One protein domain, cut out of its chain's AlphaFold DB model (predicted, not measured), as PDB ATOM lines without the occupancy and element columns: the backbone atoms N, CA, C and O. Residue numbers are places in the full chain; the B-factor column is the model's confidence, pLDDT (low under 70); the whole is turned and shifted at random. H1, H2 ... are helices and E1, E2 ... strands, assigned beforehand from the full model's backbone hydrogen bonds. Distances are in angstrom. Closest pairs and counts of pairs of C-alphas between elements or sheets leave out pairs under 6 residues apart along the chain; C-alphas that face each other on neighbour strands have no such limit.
ATOM      1  N   THR A 656     160.352 113.009 106.667       66.31
ATOM      2  CA  THR A 656     160.490 111.750 107.410       66.31
ATOM      3  C   THR A 656     161.949 111.303 107.432       66.31
ATOM      4  O   THR A 656     162.578 111.219 106.378       66.31
ATOM      5  N   VAL A 657     162.486 111.009 108.625       72.25
ATOM      6  CA  VAL A 657     163.897 110.636 108.835       72.25
ATOM      7  C   VAL A 657     164.057 109.138 109.098       72.25
ATOM      8  O   VAL A 657     163.442 108.607 110.016       72.25
ATOM      9  N   VAL A 658     164.921 108.459 108.330       77.25
ATOM     10  CA  VAL A 658     165.300 107.048 108.561       77.25
ATOM     11  C   VAL A 658     166.774 106.955 108.956       77.25
ATOM     12  O   VAL A 658     167.651 107.325 108.175       77.25
ATOM     13  N   TYR A 659     167.053 106.429 110.152       78.44
ATOM     14  CA  TYR A 659     168.420 106.222 110.648       78.44
ATOM     15  C   TYR A 659     168.909 104.797 110.368       78.44
ATOM     16  O   TYR A 659     168.143 103.844 110.446       78.44
ATOM     17  N   ARG A 660     170.214 104.610 110.129       78.81
ATOM     18  CA  ARG A 660     170.816 103.269 109.955       78.81
ATOM     19  C   ARG A 660     170.640 102.363 111.182       78.81
ATOM     20  O   ARG A 660     170.546 101.148 111.047       78.81
ATOM     21  N   THR A 661     170.624 102.954 112.374       79.25
ATOM     22  CA  THR A 661     170.385 102.262 113.649       79.25
ATOM     23  C   THR A 661     168.903 102.123 113.984       79.25
ATOM     24  O   THR A 661     168.573 101.504 114.995       79.25
ATOM     25  N   HIS A 662     168.017 102.696 113.165       80.56
ATOM     26  CA  HIS A 662     166.586 102.578 113.366       80.56
ATOM     27  C   HIS A 662     166.164 101.132 113.113       80.56
ATOM     28  O   HIS A 662     166.546 100.522 112.113       80.56
ATOM     29  N   ARG A 663     165.402 100.586 114.057       87.25
ATOM     30  CA  ARG A 663     164.738  99.298 113.910       87.25
ATOM     31  C   ARG A 663     163.249  99.570 113.881       87.25
ATOM     32  O   ARG A 663     162.712  99.981 114.901       87.25
ATOM     33  N   PHE A 664     162.635  99.333 112.733       89.38
ATOM     34  CA  PHE A 664     161.189  99.315 112.599       89.38
ATOM     35  C   PHE A 664     160.638  98.122 113.378       89.38
ATOM     36  O   PHE A 664     161.182  97.027 113.254       89.38
ATOM     37  N   LEU A 665     159.584  98.332 114.156       87.19
ATOM     38  CA  LEU A 665     158.684  97.318 114.697       87.19
ATOM     39  C   LEU A 665     157.645  96.911 113.627       87.19
ATOM     40  O   LEU A 665     157.521  97.583 112.595       87.19
ATOM     41  N   PRO A 666     156.866  95.832 113.839       80.94
ATOM     42  CA  PRO A 666     155.833  95.426 112.889       80.94
ATOM     43  C   PRO A 666     154.823  96.553 112.641       80.94
ATOM     44  O   PRO A 666     154.228  97.064 113.592       80.94
ATOM     45  N   ASN A 667     154.599  96.901 111.370       83.81
ATOM     46  CA  ASN A 667     153.731  97.999 110.915       83.81
ATOM     47  C   ASN A 667     154.187  99.417 111.311       83.81
ATOM     48  O   ASN A 667     153.421 100.365 111.152       83.81
ATOM     49  N   GLU A 668     155.409  99.593 111.824       89.94
ATOM     50  CA  GLU A 668     155.936 100.925 112.155       89.94
ATOM     51  C   GLU A 668     156.442 101.664 110.909       89.94
ATOM     52  O   GLU A 668     156.329 102.885 110.813       89.94
ATOM     53  N   ALA A 669     156.986 100.935 109.929       89.25
ATOM     54  CA  ALA A 669     157.524 101.535 108.716       89.25
ATOM     55  C   ALA A 669     156.395 102.100 107.842       89.25
ATOM     56  O   ALA A 669     155.558 101.365 107.318       89.25
ATOM     57  N   THR A 670     156.385 103.408 107.630       90.94
ATOM     58  CA  THR A 670     155.412 104.049 106.738       90.94
ATOM     59  C   THR A 670     155.673 103.674 105.274       90.94
ATOM     60  O   THR A 670     156.809 103.406 104.871       90.94
ATOM     61  N   THR A 671     154.632 103.697 104.436       90.31
ATOM     62  CA  THR A 671     154.735 103.426 102.988       90.31
ATOM     63  C   THR A 671     155.841 104.250 102.300       90.31
ATOM     64  O   THR A 671     156.624 103.657 101.550       90.31
ATOM     65  N   PRO A 672     155.996 105.569 102.561       88.75
ATOM     66  CA  PRO A 672     157.097 106.357 101.997       88.75
ATOM     67  C   PRO A 672     158.483 105.880 102.454       88.75
ATOM     68  O   PRO A 672     159.395 105.789 101.631       88.75
ATOM     69  N   GLN A 673     158.648 105.503 103.728       89.44
ATOM     70  CA  GLN A 673     159.918 104.973 104.241       89.44
ATOM     71  C   GLN A 673     160.287 103.649 103.572       89.44
ATOM     72  O   GLN A 673     161.431 103.473 103.152       89.44
ATOM     73  N   VAL A 674     159.330 102.729 103.421       92.81
ATOM     74  CA  VAL A 674     159.577 101.447 102.744       92.81
ATOM     75  C   VAL A 674     159.929 101.672 101.275       92.81
ATOM     76  O   VAL A 674     160.898 101.089 100.788       92.81
ATOM     77  N   ARG A 675     159.211 102.560 100.576       93.25
ATOM     78  CA  ARG A 675     159.524 102.931  99.188       93.25
ATOM     79  C   ARG A 675     160.938 103.489  99.055       93.25
ATOM     80  O   ARG A 675     161.694 103.043  98.196       93.25
ATOM     81  N   TYR A 676     161.325 104.385  99.958       89.88
ATOM     82  CA  TYR A 676     162.675 104.930  99.993       89.88
ATOM     83  C   TYR A 676     163.735 103.839 100.218       89.88
ATOM     84  O   TYR A 676     164.733 103.786  99.498       89.88
ATOM     85  N   ILE A 677     163.520 102.930 101.177       91.25
ATOM     86  CA  ILE A 677     164.434 101.805 101.436       91.25
ATOM     87  C   ILE A 677     164.574 100.936 100.185       91.25
ATOM     88  O   ILE A 677     165.683 100.545  99.828       91.25
ATOM     89  N   LEU A 678     163.475 100.674  99.477       94.56
ATOM     90  CA  LEU A 678     163.483  99.894  98.244       94.56
ATOM     91  C   LEU A 678     164.282 100.559  97.125       94.56
ATOM     92  O   LEU A 678     165.053  99.869  96.452       94.56
ATOM     93  N   ASP A 679     164.129 101.868  96.944       93.62
ATOM     94  CA  ASP A 679     164.899 102.636  95.965       93.62
ATOM     95  C   ASP A 679     166.383 102.701  96.346       93.62
ATOM     96  O   ASP A 679     167.258 102.558  95.488       93.62
ATOM     97  N   LEU A 680     166.688 102.810  97.641       92.31
ATOM     98  CA  LEU A 680     168.055 102.779  98.148       92.31
ATOM     99  C   LEU A 680     168.716 101.414  97.929       92.31
ATOM    100  O   LEU A 680     169.851 101.348  97.450       92.31
ATOM    101  N   CYS A 681     168.006 100.322  98.227       94.31
ATOM    102  CA  CYS A 681     168.442  98.967  97.909       94.31
ATOM    103  C   CYS A 681     168.663  98.822  96.403       94.31
ATOM    104  O   CYS A 681     169.714  98.346  95.990       94.31
ATOM    105  N   ARG A 682     167.731  99.297  95.566       95.44
ATOM    106  CA  ARG A 682     167.867  99.236  94.103       95.44
ATOM    107  C   ARG A 682     169.127  99.956  93.616       95.44
ATOM    108  O   ARG A 682     169.811  99.443  92.735       95.44
ATOM    109  N   ALA A 683     169.440 101.117  94.188       93.31
ATOM    110  CA  ALA A 683     170.590 101.919  93.787       93.31
ATOM    111  C   ALA A 683     171.933 101.369  94.295       93.31
ATOM    112  O   ALA A 683     172.944 101.495  93.605       93.31
ATOM    113  N   ARG A 684     171.971 100.801  95.507       93.38
ATOM    114  CA  ARG A 684     173.232 100.496  96.211       93.38
ATOM    115  C   ARG A 684     173.526  99.018  96.394       93.38
ATOM    116  O   ARG A 684     174.689  98.642  96.488       93.38
ATOM    117  N   SER A 685     172.497  98.185  96.475       95.62
ATOM    118  CA  SER A 685     172.643  96.747  96.661       95.62
ATOM    119  C   SER A 685     171.520  96.001  95.933       95.62
ATOM    120  O   SER A 685     170.485  95.684  96.535       95.62
ATOM    121  N   PRO A 686     171.707  95.698  94.634       93.38
ATOM    122  CA  PRO A 686     170.705  94.979  93.849       93.38
ATOM    123  C   PRO A 686     170.356  93.614  94.460       93.38
ATOM    124  O   PRO A 686     169.219  93.167  94.329       93.38
ATOM    125  N   ASP A 687     171.280  92.999  95.207       95.25
ATOM    126  CA  ASP A 687     171.041  91.762  95.954       95.25
ATOM    127  C   ASP A 687     169.970  91.938  97.043       95.25
ATOM    128  O   ASP A 687     169.060  91.114  97.160       95.25
ATOM    129  N   TRP A 688     170.029  93.026  97.824       95.38
ATOM    130  CA  TRP A 688     169.003  93.333  98.829       95.38
ATOM    131  C   TRP A 688     167.661  93.675  98.189       95.38
ATOM    132  O   TRP A 688     166.627  93.210  98.668       95.38
ATOM    133  N   HIS A 689     167.663  94.412  97.073       96.00
ATOM    134  CA  HIS A 689     166.437  94.671  96.316       96.00
ATOM    135  C   HIS A 689     165.803  93.362  95.819       96.00
ATOM    136  O   HIS A 689     164.611  93.142  96.017       96.00
ATOM    137  N   GLY A 690     166.609  92.450  95.264       95.25
ATOM    138  CA  GLY A 690     166.161  91.124  94.836       95.25
ATOM    139  C   GLY A 690     165.608  90.273  95.984       95.25
ATOM    140  O   GLY A 690     164.599  89.591  95.814       95.25
ATOM    141  N   ARG A 691     166.209  90.347  97.181       95.50
ATOM    142  CA  ARG A 691     165.694  89.667  98.385       95.50
ATOM    143  C   ARG A 691     164.332  90.206  98.823       95.50
ATOM    144  O   ARG A 691     163.430  89.408  99.071       95.50
ATOM    145  N   LEU A 692     164.172  91.529  98.897       93.31
ATOM    146  CA  LEU A 692     162.897  92.161  99.259       93.31
ATOM    147  C   LEU A 692     161.809  91.853  98.217       93.31
ATOM    148  O   LEU A 692     160.694  91.486  98.585       93.31
ATOM    149  N   GLN A 693     162.160  91.882  96.928       95.94
ATOM    150  CA  GLN A 693     161.273  91.490  95.830       95.94
ATOM    151  C   GLN A 693     160.831  90.021  95.940       95.94
ATOM    152  O   GLN A 693     159.649  89.713  95.803       95.94
ATOM    153  N   ALA A 694     161.749  89.100  96.247       93.62
ATOM    154  CA  ALA A 694     161.421  87.683  96.402       93.62
ATOM    155  C   ALA A 694     160.487  87.418  97.598       93.62
ATOM    156  O   ALA A 694     159.642  86.520  97.539       93.62
ATOM    157  N   ILE A 695     160.620  88.184  98.685       91.50
ATOM    158  CA  ILE A 695     159.698  88.122  99.832       91.50
ATOM    159  C   ILE A 695     158.311  88.606  99.419       91.50
ATOM    160  O   ILE A 695     157.325  87.921  99.690       91.50
ATOM    161  N   TRP A 696     158.243  89.729  98.706       93.94
ATOM    162  CA  TRP A 696     156.994  90.255  98.171       93.94
ATOM    163  C   TRP A 696     156.283  89.254  97.249       93.94
ATOM    164  O   TRP A 696     155.099  88.974  97.420       93.94
ATOM    165  N   GLU A 697     157.005  88.615  96.329       94.75
ATOM    166  CA  GLU A 697     156.436  87.597  95.439       94.75
ATOM    167  C   GLU A 697     155.916  86.363  96.194       94.75
ATOM    168  O   GLU A 697     154.888  85.789  95.821       94.75
ATOM    169  N   ARG A 698     156.596  85.950  97.276       91.75
ATOM    170  CA  ARG A 698     156.110  84.875  98.159       91.75
ATOM    171  C   ARG A 698     154.829  85.283  98.875       91.75
ATOM    172  O   ARG A 698     153.895  84.483  98.915       91.75
ATOM    173  N   PHE A 699     154.765  86.513  99.380       92.31
ATOM    174  CA  PHE A 699     153.560  87.057 100.001       92.31
ATOM    175  C   PHE A 699     152.388  87.077  99.013       92.31
ATOM    176  O   PHE A 699     151.334  86.509  99.294       92.31
ATOM    177  N   GLN A 700     152.589  87.615  97.805       92.38
ATOM    178  CA  GLN A 700     151.560  87.628  96.762       92.38
ATOM    179  C   GLN A 700     151.083  86.226  96.371       92.38
ATOM    180  O   GLN A 700     149.910  86.040  96.038       92.38
ATOM    181  N   ARG A 701     151.982  85.234  96.358       93.50
ATOM    182  CA  ARG A 701     151.616  83.838  96.094       93.50
ATOM    183  C   ARG A 701     150.736  83.287  97.212       93.50
ATOM    184  O   ARG A 701     149.687  82.723  96.916       93.50
ATOM    185  N   HIS A 702     151.114  83.515  98.467       89.00
ATOM    186  CA  HIS A 702     150.333  83.069  99.618       89.00
ATOM    187  C   HIS A 702     148.951  83.735  99.667       89.00
ATOM    188  O   HIS A 702     147.948  83.049  99.836       89.00
ATOM    189  N   ALA A 703     148.872  85.046  99.418       85.81
ATOM    190  CA  ALA A 703     147.608  85.778  99.351       85.81
ATOM    191  C   ALA A 703     146.674  85.230  98.254       85.81
ATOM    192  O   ALA A 703     145.469  85.071  98.473       85.81
ATOM    193  N   ARG A 704     147.226  84.869  97.085       90.94
ATOM    194  CA  ARG A 704     146.475  84.216  95.999       90.94
ATOM    195  C   ARG A 704     146.009  82.808  96.373       90.94
ATOM    196  O   ARG A 704     144.865  82.465  96.090       90.94
ATOM    197  N   GLU A 705     146.854  82.009  97.022       93.38
ATOM    198  CA  GLU A 705     146.495  80.666  97.496       93.38
ATOM    199  C   GLU A 705     145.388  80.706  98.558       93.38
ATOM    200  O   GLU A 705     144.437  79.931  98.474       93.38
ATOM    201  N   GLN A 706     145.470  81.632  99.518       86.00
ATOM    202  CA  GLN A 706     144.426  81.835 100.527       86.00
ATOM    203  C   GLN A 706     143.116  82.283  99.879       86.00
ATOM    204  O   GLN A 706     142.069  81.697 100.135       86.00
ATOM    205  N   SER A 707     143.181  83.239  98.951       87.56
ATOM    206  CA  SER A 707     141.997  83.689  98.212       87.56
ATOM    207  C   SER A 707     141.351  82.548  97.425       87.56
ATOM    208  O   SER A 707     140.133  82.387  97.466       87.56
ATOM    209  N   ALA A 708     142.147  81.704  96.761       90.94
ATOM    210  CA  ALA A 708     141.642  80.536  96.046       90.94
ATOM    211  C   ALA A 708     140.957  79.527  96.985       90.94
ATOM    212  O   ALA A 708     139.918  78.973  96.627       90.94
ATOM    213  N   ARG A 709     141.490  79.318  98.197       90.56
ATOM    214  CA  ARG A 709     140.861  78.467  99.224       90.56
ATOM    215  C   ARG A 709     139.537  79.045  99.709       90.56
ATOM    216  O   ARG A 709     138.564  78.306  99.815       90.56
ATOM    217  N   THR A 710     139.478  80.351  99.954       88.06
ATOM    218  CA  THR A 710     138.261  81.029 100.414       88.06
ATOM    219  C   THR A 710     137.167  81.015  99.343       88.06
ATOM    220  O   THR A 710     136.013  80.716  99.648       88.06
ATOM    221  N   VAL A 711     137.534  81.214  98.071       92.62
ATOM    222  CA  VAL A 711     136.611  81.056  96.934       92.62
ATOM    223  C   VAL A 711     136.137  79.605  96.804       92.62
ATOM    224  O   VAL A 711     134.944  79.367  96.627       92.62
ATOM    225  N   ALA A 712     137.033  78.622  96.947       90.88
ATOM    226  CA  ALA A 712     136.661  77.204  96.933       90.88
ATOM    227  C   ALA A 712     135.726  76.821  98.098       90.88
ATOM    228  O   ALA A 712     134.912  75.911  97.957       90.88
ATOM    229  N   ALA A 713     135.799  77.540  99.222       91.56
ATOM    230  CA  ALA A 713     134.894  77.399 100.360       91.56
ATOM    231  C   ALA A 713     133.538  78.118 100.171       91.56
ATOM    232  O   ALA A 713     132.706  78.094 101.077       91.56
ATOM    233  N   GLY A 714     133.296  78.749  99.015       93.12
ATOM    234  CA  GLY A 714     132.039  79.437  98.702       93.12
ATOM    235  C   GLY A 714     131.895  80.823  99.336       93.12
ATOM    236  O   GLY A 714     130.804  81.390  99.308       93.12
ATOM    237  N   ALA A 715     132.968  81.383  99.899       89.94
ATOM    238  CA  ALA A 715     132.959  82.728 100.459       89.94
ATOM    239  C   ALA A 715     133.334  83.772  99.392       89.94
ATOM    240  O   ALA A 715     134.267  83.589  98.609       89.94
ATOM    241  N   ALA A 716     132.596  84.886  99.366       84.94
ATOM    242  CA  ALA A 716     132.912  86.024  98.512       84.94
ATOM    243  C   ALA A 716     134.169  86.728  99.043       84.94
ATOM    244  O   ALA A 716     134.175  87.228 100.166       84.94
ATOM    245  N   VAL A 717     135.232  86.767  98.237       84.38
ATOM    246  CA  VAL A 717     136.484  87.451  98.583       84.38
ATOM    247  C   VAL A 717     136.525  88.801  97.881       84.38
ATOM    248  O   VAL A 717     136.498  88.862  96.654       84.38
ATOM    249  N   VAL A 718     136.631  89.883  98.654       81.75
ATOM    250  CA  VAL A 718     137.047  91.190  98.134       81.75
ATOM    251  C   VAL A 718     138.564  91.239  98.234       81.75
ATOM    252  O   VAL A 718     139.115  91.273  99.331       81.75
ATOM    253  N   PHE A 719     139.246  91.184  97.091       75.31
ATOM    254  CA  PHE A 719     140.700  91.292  97.059       75.31
ATOM    255  C   PHE A 719     141.078  92.762  97.266       75.31
ATOM    256  O   PHE A 719     140.804  93.599  96.408       75.31
ATOM    257  N   LEU A 720     141.665  93.083  98.417       80.94
ATOM    258  CA  LEU A 720     142.357  94.355  98.596       80.94
ATOM    259  C   LEU A 720     143.717  94.226  97.907       80.94
ATOM    260  O   LEU A 720     144.482  93.308  98.204       80.94
ATOM    261  N   GLU A 721     143.998  95.108  96.950       87.00
ATOM    262  CA  GLU A 721     145.325  95.215  96.342       87.00
ATOM    263  C   GLU A 721     146.298  95.772  97.385       87.00
ATOM    264  O   GLU A 721     146.472  96.979  97.501       87.00
ATOM    265  N   ILE A 722     146.899  94.880  98.175       90.94
ATOM    266  CA  ILE A 722     147.982  95.236  99.097       90.94
ATOM    267  C   ILE A 722     149.183  95.659  98.249       90.94
ATOM    268  O   ILE A 722     149.524  94.969  97.281       90.94
ATOM    269  N   THR A 723     149.830  96.775  98.580       94.38
ATOM    270  CA  THR A 723     151.059  97.183  97.884       94.38
ATOM    271  C   THR A 723     152.288  96.481  98.468       94.38
ATOM    272  O   THR A 723     152.267  95.920  99.564       94.38
ATOM    273  N   MET A 724     153.402  96.499  97.733       92.81
ATOM    274  CA  MET A 724     154.656  95.913  98.214       92.81
ATOM    275  C   MET A 724     155.135  96.579  99.508       92.81
ATOM    276  O   MET A 724     155.659  95.910 100.396       92.81
ATOM    277  N   GLU A 725     154.938  97.889  99.622       93.94
ATOM    278  CA  GLU A 725     155.309  98.673 100.791       93.94
ATOM    279  C   GLU A 725     154.505  98.278 102.034       93.94
ATOM    280  O   GLU A 725     155.091  98.065 103.094       93.94
ATOM    281  N   GLU A 726     153.187  98.110 101.892       89.62
ATOM    282  CA  GLU A 726     152.300  97.683 102.979       89.62
ATOM    283  C   GLU A 726     152.667  96.281 103.475       89.62
ATOM    284  O   GLU A 726     152.795  96.043 104.679       89.62
ATOM    285  N   ALA A 727     152.922  95.352 102.551       90.88
ATOM    286  CA  ALA A 727     153.301  93.996 102.920       90.88
ATOM    287  C   ALA A 727     154.678  93.923 103.589       90.88
ATOM    288  O   ALA A 727     154.856  93.174 104.550       90.88
ATOM    289  N   LEU A 728     155.662  94.689 103.111       91.00
ATOM    290  CA  LEU A 728     156.991  94.700 103.723       91.00
ATOM    291  C   LEU A 728     156.988  95.381 105.099       91.00
ATOM    292  O   LEU A 728     157.699  94.907 105.985       91.00
ATOM    293  N   SER A 729     156.169  96.420 105.295       90.75
ATOM    294  CA  SER A 729     155.985  97.074 106.599       90.75
ATOM    295  C   SER A 729     155.404  96.123 107.654       90.75
ATOM    296  O   SER A 729     155.885  96.079 108.790       90.75
ATOM    297  N   GLY A 730     154.411  95.312 107.278       84.56
ATOM    298  CA  GLY A 730     153.741  94.413 108.219       84.56
ATOM    299  C   GLY A 730     154.424  93.061 108.428       84.56
ATOM    300  O   GLY A 730     154.464  92.561 109.551       84.56
ATOM    301  N   TYR A 731     154.979  92.459 107.371       85.88
ATOM    302  CA  TYR A 731     155.375  91.041 107.387       85.88
ATOM    303  C   TYR A 731     156.884  90.789 107.312       85.88
ATOM    304  O   TYR A 731     157.323  89.660 107.535       85.88
ATOM    305  N   ALA A 732     157.693  91.802 106.988       89.19
ATOM    306  CA  ALA A 732     159.117  91.620 106.703       89.19
ATOM    307  C   ALA A 732     160.042  92.468 107.589       89.19
ATOM    308  O   ALA A 732     161.160  92.766 107.174       89.19
ATOM    309  N   GLU A 733     159.618  92.794 108.815       90.00
ATOM    310  CA  GLU A 733     160.335  93.661 109.767       90.00
ATOM    311  C   GLU A 733     161.841  93.357 109.846       90.00
ATOM    312  O   GLU A 733     162.685  94.221 109.601       90.00
ATOM    313  N   LYS A 734     162.200  92.096 110.123       91.75
ATOM    314  CA  LYS A 734     163.600  91.682 110.269       91.75
ATOM    315  C   LYS A 734     164.415  91.946 109.000       91.75
ATOM    316  O   LYS A 734     165.528  92.457 109.083       91.75
ATOM    317  N   VAL A 735     163.862  91.617 107.834       92.00
ATOM    318  CA  VAL A 735     164.567  91.764 106.552       92.00
ATOM    319  C   VAL A 735     164.650  93.230 106.143       92.00
ATOM    320  O   VAL A 735     165.675  93.658 105.618       92.00
ATOM    321  N   LEU A 736     163.609  94.013 106.428       92.25
ATOM    322  CA  LEU A 736     163.602  95.454 106.212       92.25
ATOM    323  C   LEU A 736     164.684  96.136 107.068       92.25
ATOM    324  O   LEU A 736     165.471  96.921 106.544       92.25
ATOM    325  N   ASN A 737     164.803  95.761 108.344       92.38
ATOM    326  CA  ASN A 737     165.842  96.263 109.250       92.38
ATOM    327  C   ASN A 737     167.262  95.858 108.813       92.38
ATOM    328  O   ASN A 737     168.189  96.668 108.873       92.38
ATOM    329  N   GLU A 738     167.454  94.629 108.325       93.81
ATOM    330  CA  GLU A 738     168.738  94.195 107.755       93.81
ATOM    331  C   GLU A 738     169.085  94.967 106.468       93.81
ATOM    332  O   GLU A 738     170.233  95.380 106.280       93.81
ATOM    333  N   ALA A 739     168.092  95.226 105.611       91.81
ATOM    334  CA  ALA A 739     168.262  96.006 104.391       91.81
ATOM    335  C   ALA A 739     168.646  97.465 104.691       91.81
ATOM    336  O   ALA A 739     169.551  98.002 104.048       91.81
ATOM    337  N   VAL A 740     168.032  98.083 105.706       92.19
ATOM    338  CA  VAL A 740     168.382  99.426 106.207       92.19
ATOM    339  C   VAL A 740     169.826  99.453 106.702       92.19
ATOM    340  O   VAL A 740     170.607 100.310 106.284       92.19
ATOM    341  N   ALA A 741     170.223  98.483 107.529       89.25
ATOM    342  CA  ALA A 741     171.583  98.398 108.058       89.25
ATOM    343  C   ALA A 741     172.646  98.236 106.952       89.25
ATOM    344  O   ALA A 741     173.762  98.756 107.079       89.25
ATOM    345  N   ALA A 742     172.302  97.535 105.868       90.19
ATOM    346  CA  ALA A 742     173.196  97.279 104.745       90.19
ATOM    347  C   ALA A 742     173.246  98.416 103.710       90.19
ATOM    348  O   ALA A 742     174.316  98.694 103.171       90.19
ATOM    349  N   CYS A 743     172.115  99.060 103.411       90.19
ATOM    350  CA  CYS A 743     172.002  99.985 102.278       90.19
ATOM    351  C   CYS A 743     172.119 101.463 102.677       90.19
ATOM    352  O   CYS A 743     172.521 102.284 101.843       90.19
ATOM    353  N   CYS A 744     171.815 101.818 103.932       87.25
ATOM    354  CA  CYS A 744     171.945 103.197 104.401       87.25
ATOM    355  C   CYS A 744     173.419 103.641 104.425       87.25
ATOM    356  O   CYS A 744     174.239 102.968 105.058       87.25
ATOM    357  N   PRO A 745     173.782 104.754 103.739       78.12
ATOM    358  CA  PRO A 745     175.135 105.309 103.794       78.12
ATOM    359  C   PRO A 745     175.554 105.540 105.236       78.12
ATOM    360  O   PRO A 745     174.728 105.948 106.037       78.12
ATOM    361  N   VAL A 746     176.837 105.361 105.533       75.25
ATOM    362  CA  VAL A 746     177.458 105.954 106.719       75.25
ATOM    363  C   VAL A 746     178.137 107.222 106.242       75.25
ATOM    364  O   VAL A 746     179.049 107.146 105.417       75.25
ATOM    365  N   GLU A 747     177.693 108.386 106.709       63.81
ATOM    366  CA  GLU A 747     178.527 109.570 106.544       63.81
ATOM    367  C   GLU A 747     179.707 109.460 107.518       63.81
ATOM    368  O   GLU A 747     179.488 109.192 108.703       63.81
ATOM    369  N   PRO A 748     180.958 109.626 107.055       59.22
ATOM    370  CA  PRO A 748     182.109 109.631 107.939       59.22
ATOM    371  C   PRO A 748     182.022 110.863 108.845       59.22
ATOM    372  O   PRO A 748     182.386 111.972 108.459       59.22
ATOM    373  N   GLY A 749     181.506 110.671 110.059       55.75
ATOM    374  CA  GLY A 749     181.406 111.731 111.049       55.75
ATOM    375  C   GLY A 749     182.791 112.251 111.424       55.75
ATOM    376  O   GLY A 749     183.604 111.532 112.008       55.75
ATOM    377  N   GLN A 750     183.059 113.524 111.130       51.03
ATOM    378  CA  GLN A 750     184.171 114.266 111.722       51.03
ATOM    379  C   GLN A 750     183.875 114.508 113.211       51.03
ATOM    380  O   GLN A 750     183.409 115.571 113.603       51.03
ATOM    381  N   GLY A 751     184.150 113.507 114.049       56.69
ATOM    382  CA  GLY A 751     184.264 113.673 115.499       56.69
ATOM    383  C   GLY A 751     183.223 112.925 116.331       56.69
ATOM    384  O   GLY A 751     182.138 113.434 116.567       56.69
ATOM    385  N   GLY A 752     183.621 111.755 116.845       52.88
ATOM    386  CA  GLY A 752     183.372 111.243 118.207       52.88
ATOM    387  C   GLY A 752     181.952 111.088 118.778       52.88
ATOM    388  O   GLY A 752     181.819 110.469 119.830       52.88
ATOM    389  N   GLY A 753     180.902 111.611 118.151       50.50
ATOM    390  CA  GLY A 753     179.503 111.421 118.539       50.50
ATOM    391  C   GLY A 753     178.829 110.450 117.576       50.50
ATOM    392  O   GLY A 753     179.055 110.548 116.376       50.50
ATOM    393  N   GLY A 754     178.053 109.498 118.105       50.12
ATOM    394  CA  GLY A 754     177.505 108.353 117.364       50.12
ATOM    395  C   GLY A 754     176.982 108.669 115.959       50.12
ATOM    396  O   GLY A 754     176.340 109.696 115.741       50.12
ATOM    397  N   GLU A 755     177.266 107.757 115.026       52.81
ATOM    398  CA  GLU A 755     176.902 107.835 113.609       52.81
ATOM    399  C   GLU A 755     175.405 108.139 113.441       52.81
ATOM    400  O   GLU A 755     174.542 107.332 113.788       52.81
ATOM    401  N   ARG A 756     175.085 109.322 112.907       51.09
ATOM    402  CA  ARG A 756     173.722 109.715 112.542       51.09
ATOM    403  C   ARG A 756     173.687 109.968 111.049       51.09
ATOM    404  O   ARG A 756     174.412 110.816 110.549       51.09
ATOM    405  N   VAL A 757     172.825 109.240 110.356       55.66
ATOM    406  CA  VAL A 757     172.521 109.477 108.945       55.66
ATOM    407  C   VAL A 757     171.075 109.933 108.926       55.66
ATOM    408  O   VAL A 757     170.191 109.182 109.332       55.66
ATOM    409  N   VAL A 758     170.870 111.196 108.565       56.00
ATOM    410  CA  VAL A 758     169.551 111.819 108.447       56.00
ATOM    411  C   VAL A 758     169.195 111.789 106.974       56.00
ATOM    412  O   VAL A 758     169.837 112.452 106.165       56.00
ATOM    413  N   ILE A 759     168.197 110.994 106.620       59.16
ATOM    414  CA  ILE A 759     167.662 110.966 105.264       59.16
ATOM    415  C   ILE A 759     166.373 111.768 105.293       59.16
ATOM    416  O   ILE A 759     165.451 111.383 105.993       59.16
ATOM    417  N   VAL A 760     166.331 112.879 104.567       59.66
ATOM    418  CA  VAL A 760     165.143 113.725 104.415       59.66
ATOM    419  C   VAL A 760     164.314 113.146 103.271       59.66
ATOM    420  O   VAL A 760     164.740 113.212 102.120       59.66
ATOM    421  N   ILE A 761     163.165 112.544 103.581       65.38
ATOM    422  CA  ILE A 761     162.150 112.200 102.578       65.38
ATOM    423  C   ILE A 761     161.215 113.409 102.474       65.38
ATOM    424  O   ILE A 761     160.564 113.735 103.464       65.38
ATOM    425  N   GLU A 762     161.205 114.097 101.329       54.78
ATOM    426  CA  GLU A 762     160.189 115.111 101.009       54.78
ATOM    427  C   GLU A 762     158.944 114.381 100.482       54.78
ATOM    428  O   GLU A 762     159.035 113.701  99.457       54.78
ATOM    429  N   ASP A 763     157.831 114.470 101.218       51.28
ATOM    430  CA  ASP A 763     156.531 113.885 100.839       51.28
ATOM    431  C   ASP A 763     155.841 114.612  99.670       51.28
ATOM    432  O   ASP A 763     155.847 115.871  99.648       51.28
TER     433      ASP A 763
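This is residues 656 to 763 of the 763 residues of an uncharacterized protein of Friedmanniomyces simplex (UniProt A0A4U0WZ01). One long helix, H2, passes with its first part along a small core of three shorter helices, H1, H3 and H4, and then runs out beyond it as an arm, whose tip at residues 709 to 714 sticks out. From that tip the chain folds back to H3, while at the opposite end a long loop, residues 744 to 759, swings out and returns to a short strand, E1, beside the first printed residues. The printed part has 108 residues, with four named helices and then one named strand along the chain, in the order H1, H2, H3, H4, E1, and its class is mostly helix. It is loose, with a radius of gyration of the C-alphas of 16.9 A, and spans 65 by 25 by 21 A.

Begin with H2, residues 686 to 712. Its residues 687 to 692 touch H1, residues 671 to 684, closest at the C-alphas of His 689 and Cys 681, 5.0 A apart, at a steep tilt of 46 degrees, opposite ways. Its residues 692 to 699 touch H3, residues 724 to 731, closest at the C-alphas of Trp 696 and Met 724, 6.1 A apart; the two are about perpendicular at 79 degrees. H2 and H4, residues 733 to 743, only just touch, with 3 pairs of C-alphas within 8 A, the closest those of Trp 688 and Ala 739 at 6.2 A; they run opposite ways at a shallow tilt of 21 degrees. Next look at H1, which touches H3 with residues 671 to 675 alone; the closest C-alphas, of Thr 671 and Glu 725, are 5.3 A apart, and the helices are about perpendicular at 75 degrees. H1 also touches H4, closest at the C-alphas of Cys 681 and Cys 743, 5.7 A apart, the same way at a steep tilt of 43 degrees. In H1, H2, H3 and H4 every O i to N i+4 pair is within hydrogen-bond range. E1, residues 760 to 762, pairs with no named strand, but its residues 760 to 761 pair antiparallel with residues 656 to 657.

Find C-alpha 686 at (170.705, 94.979, 93.849); from there H2 runs 38.5 A to C-alpha 712 at (136.661, 77.204, 96.933). H1 begins at C-alpha 671, (154.735, 103.426, 102.988), and is 19.9 A long. H3 measures 10.4 A, H4 15.2 A and E1 6.2 A.

Look for the two C-alphas farthest apart, those of Gly 714 and Gly 751, at 64.7 A. The printed part has no cut; its links H2 to H3 and H4 to E1 are long. The model's pLDDT is under 70 at residue 656 and residues 747 to 763.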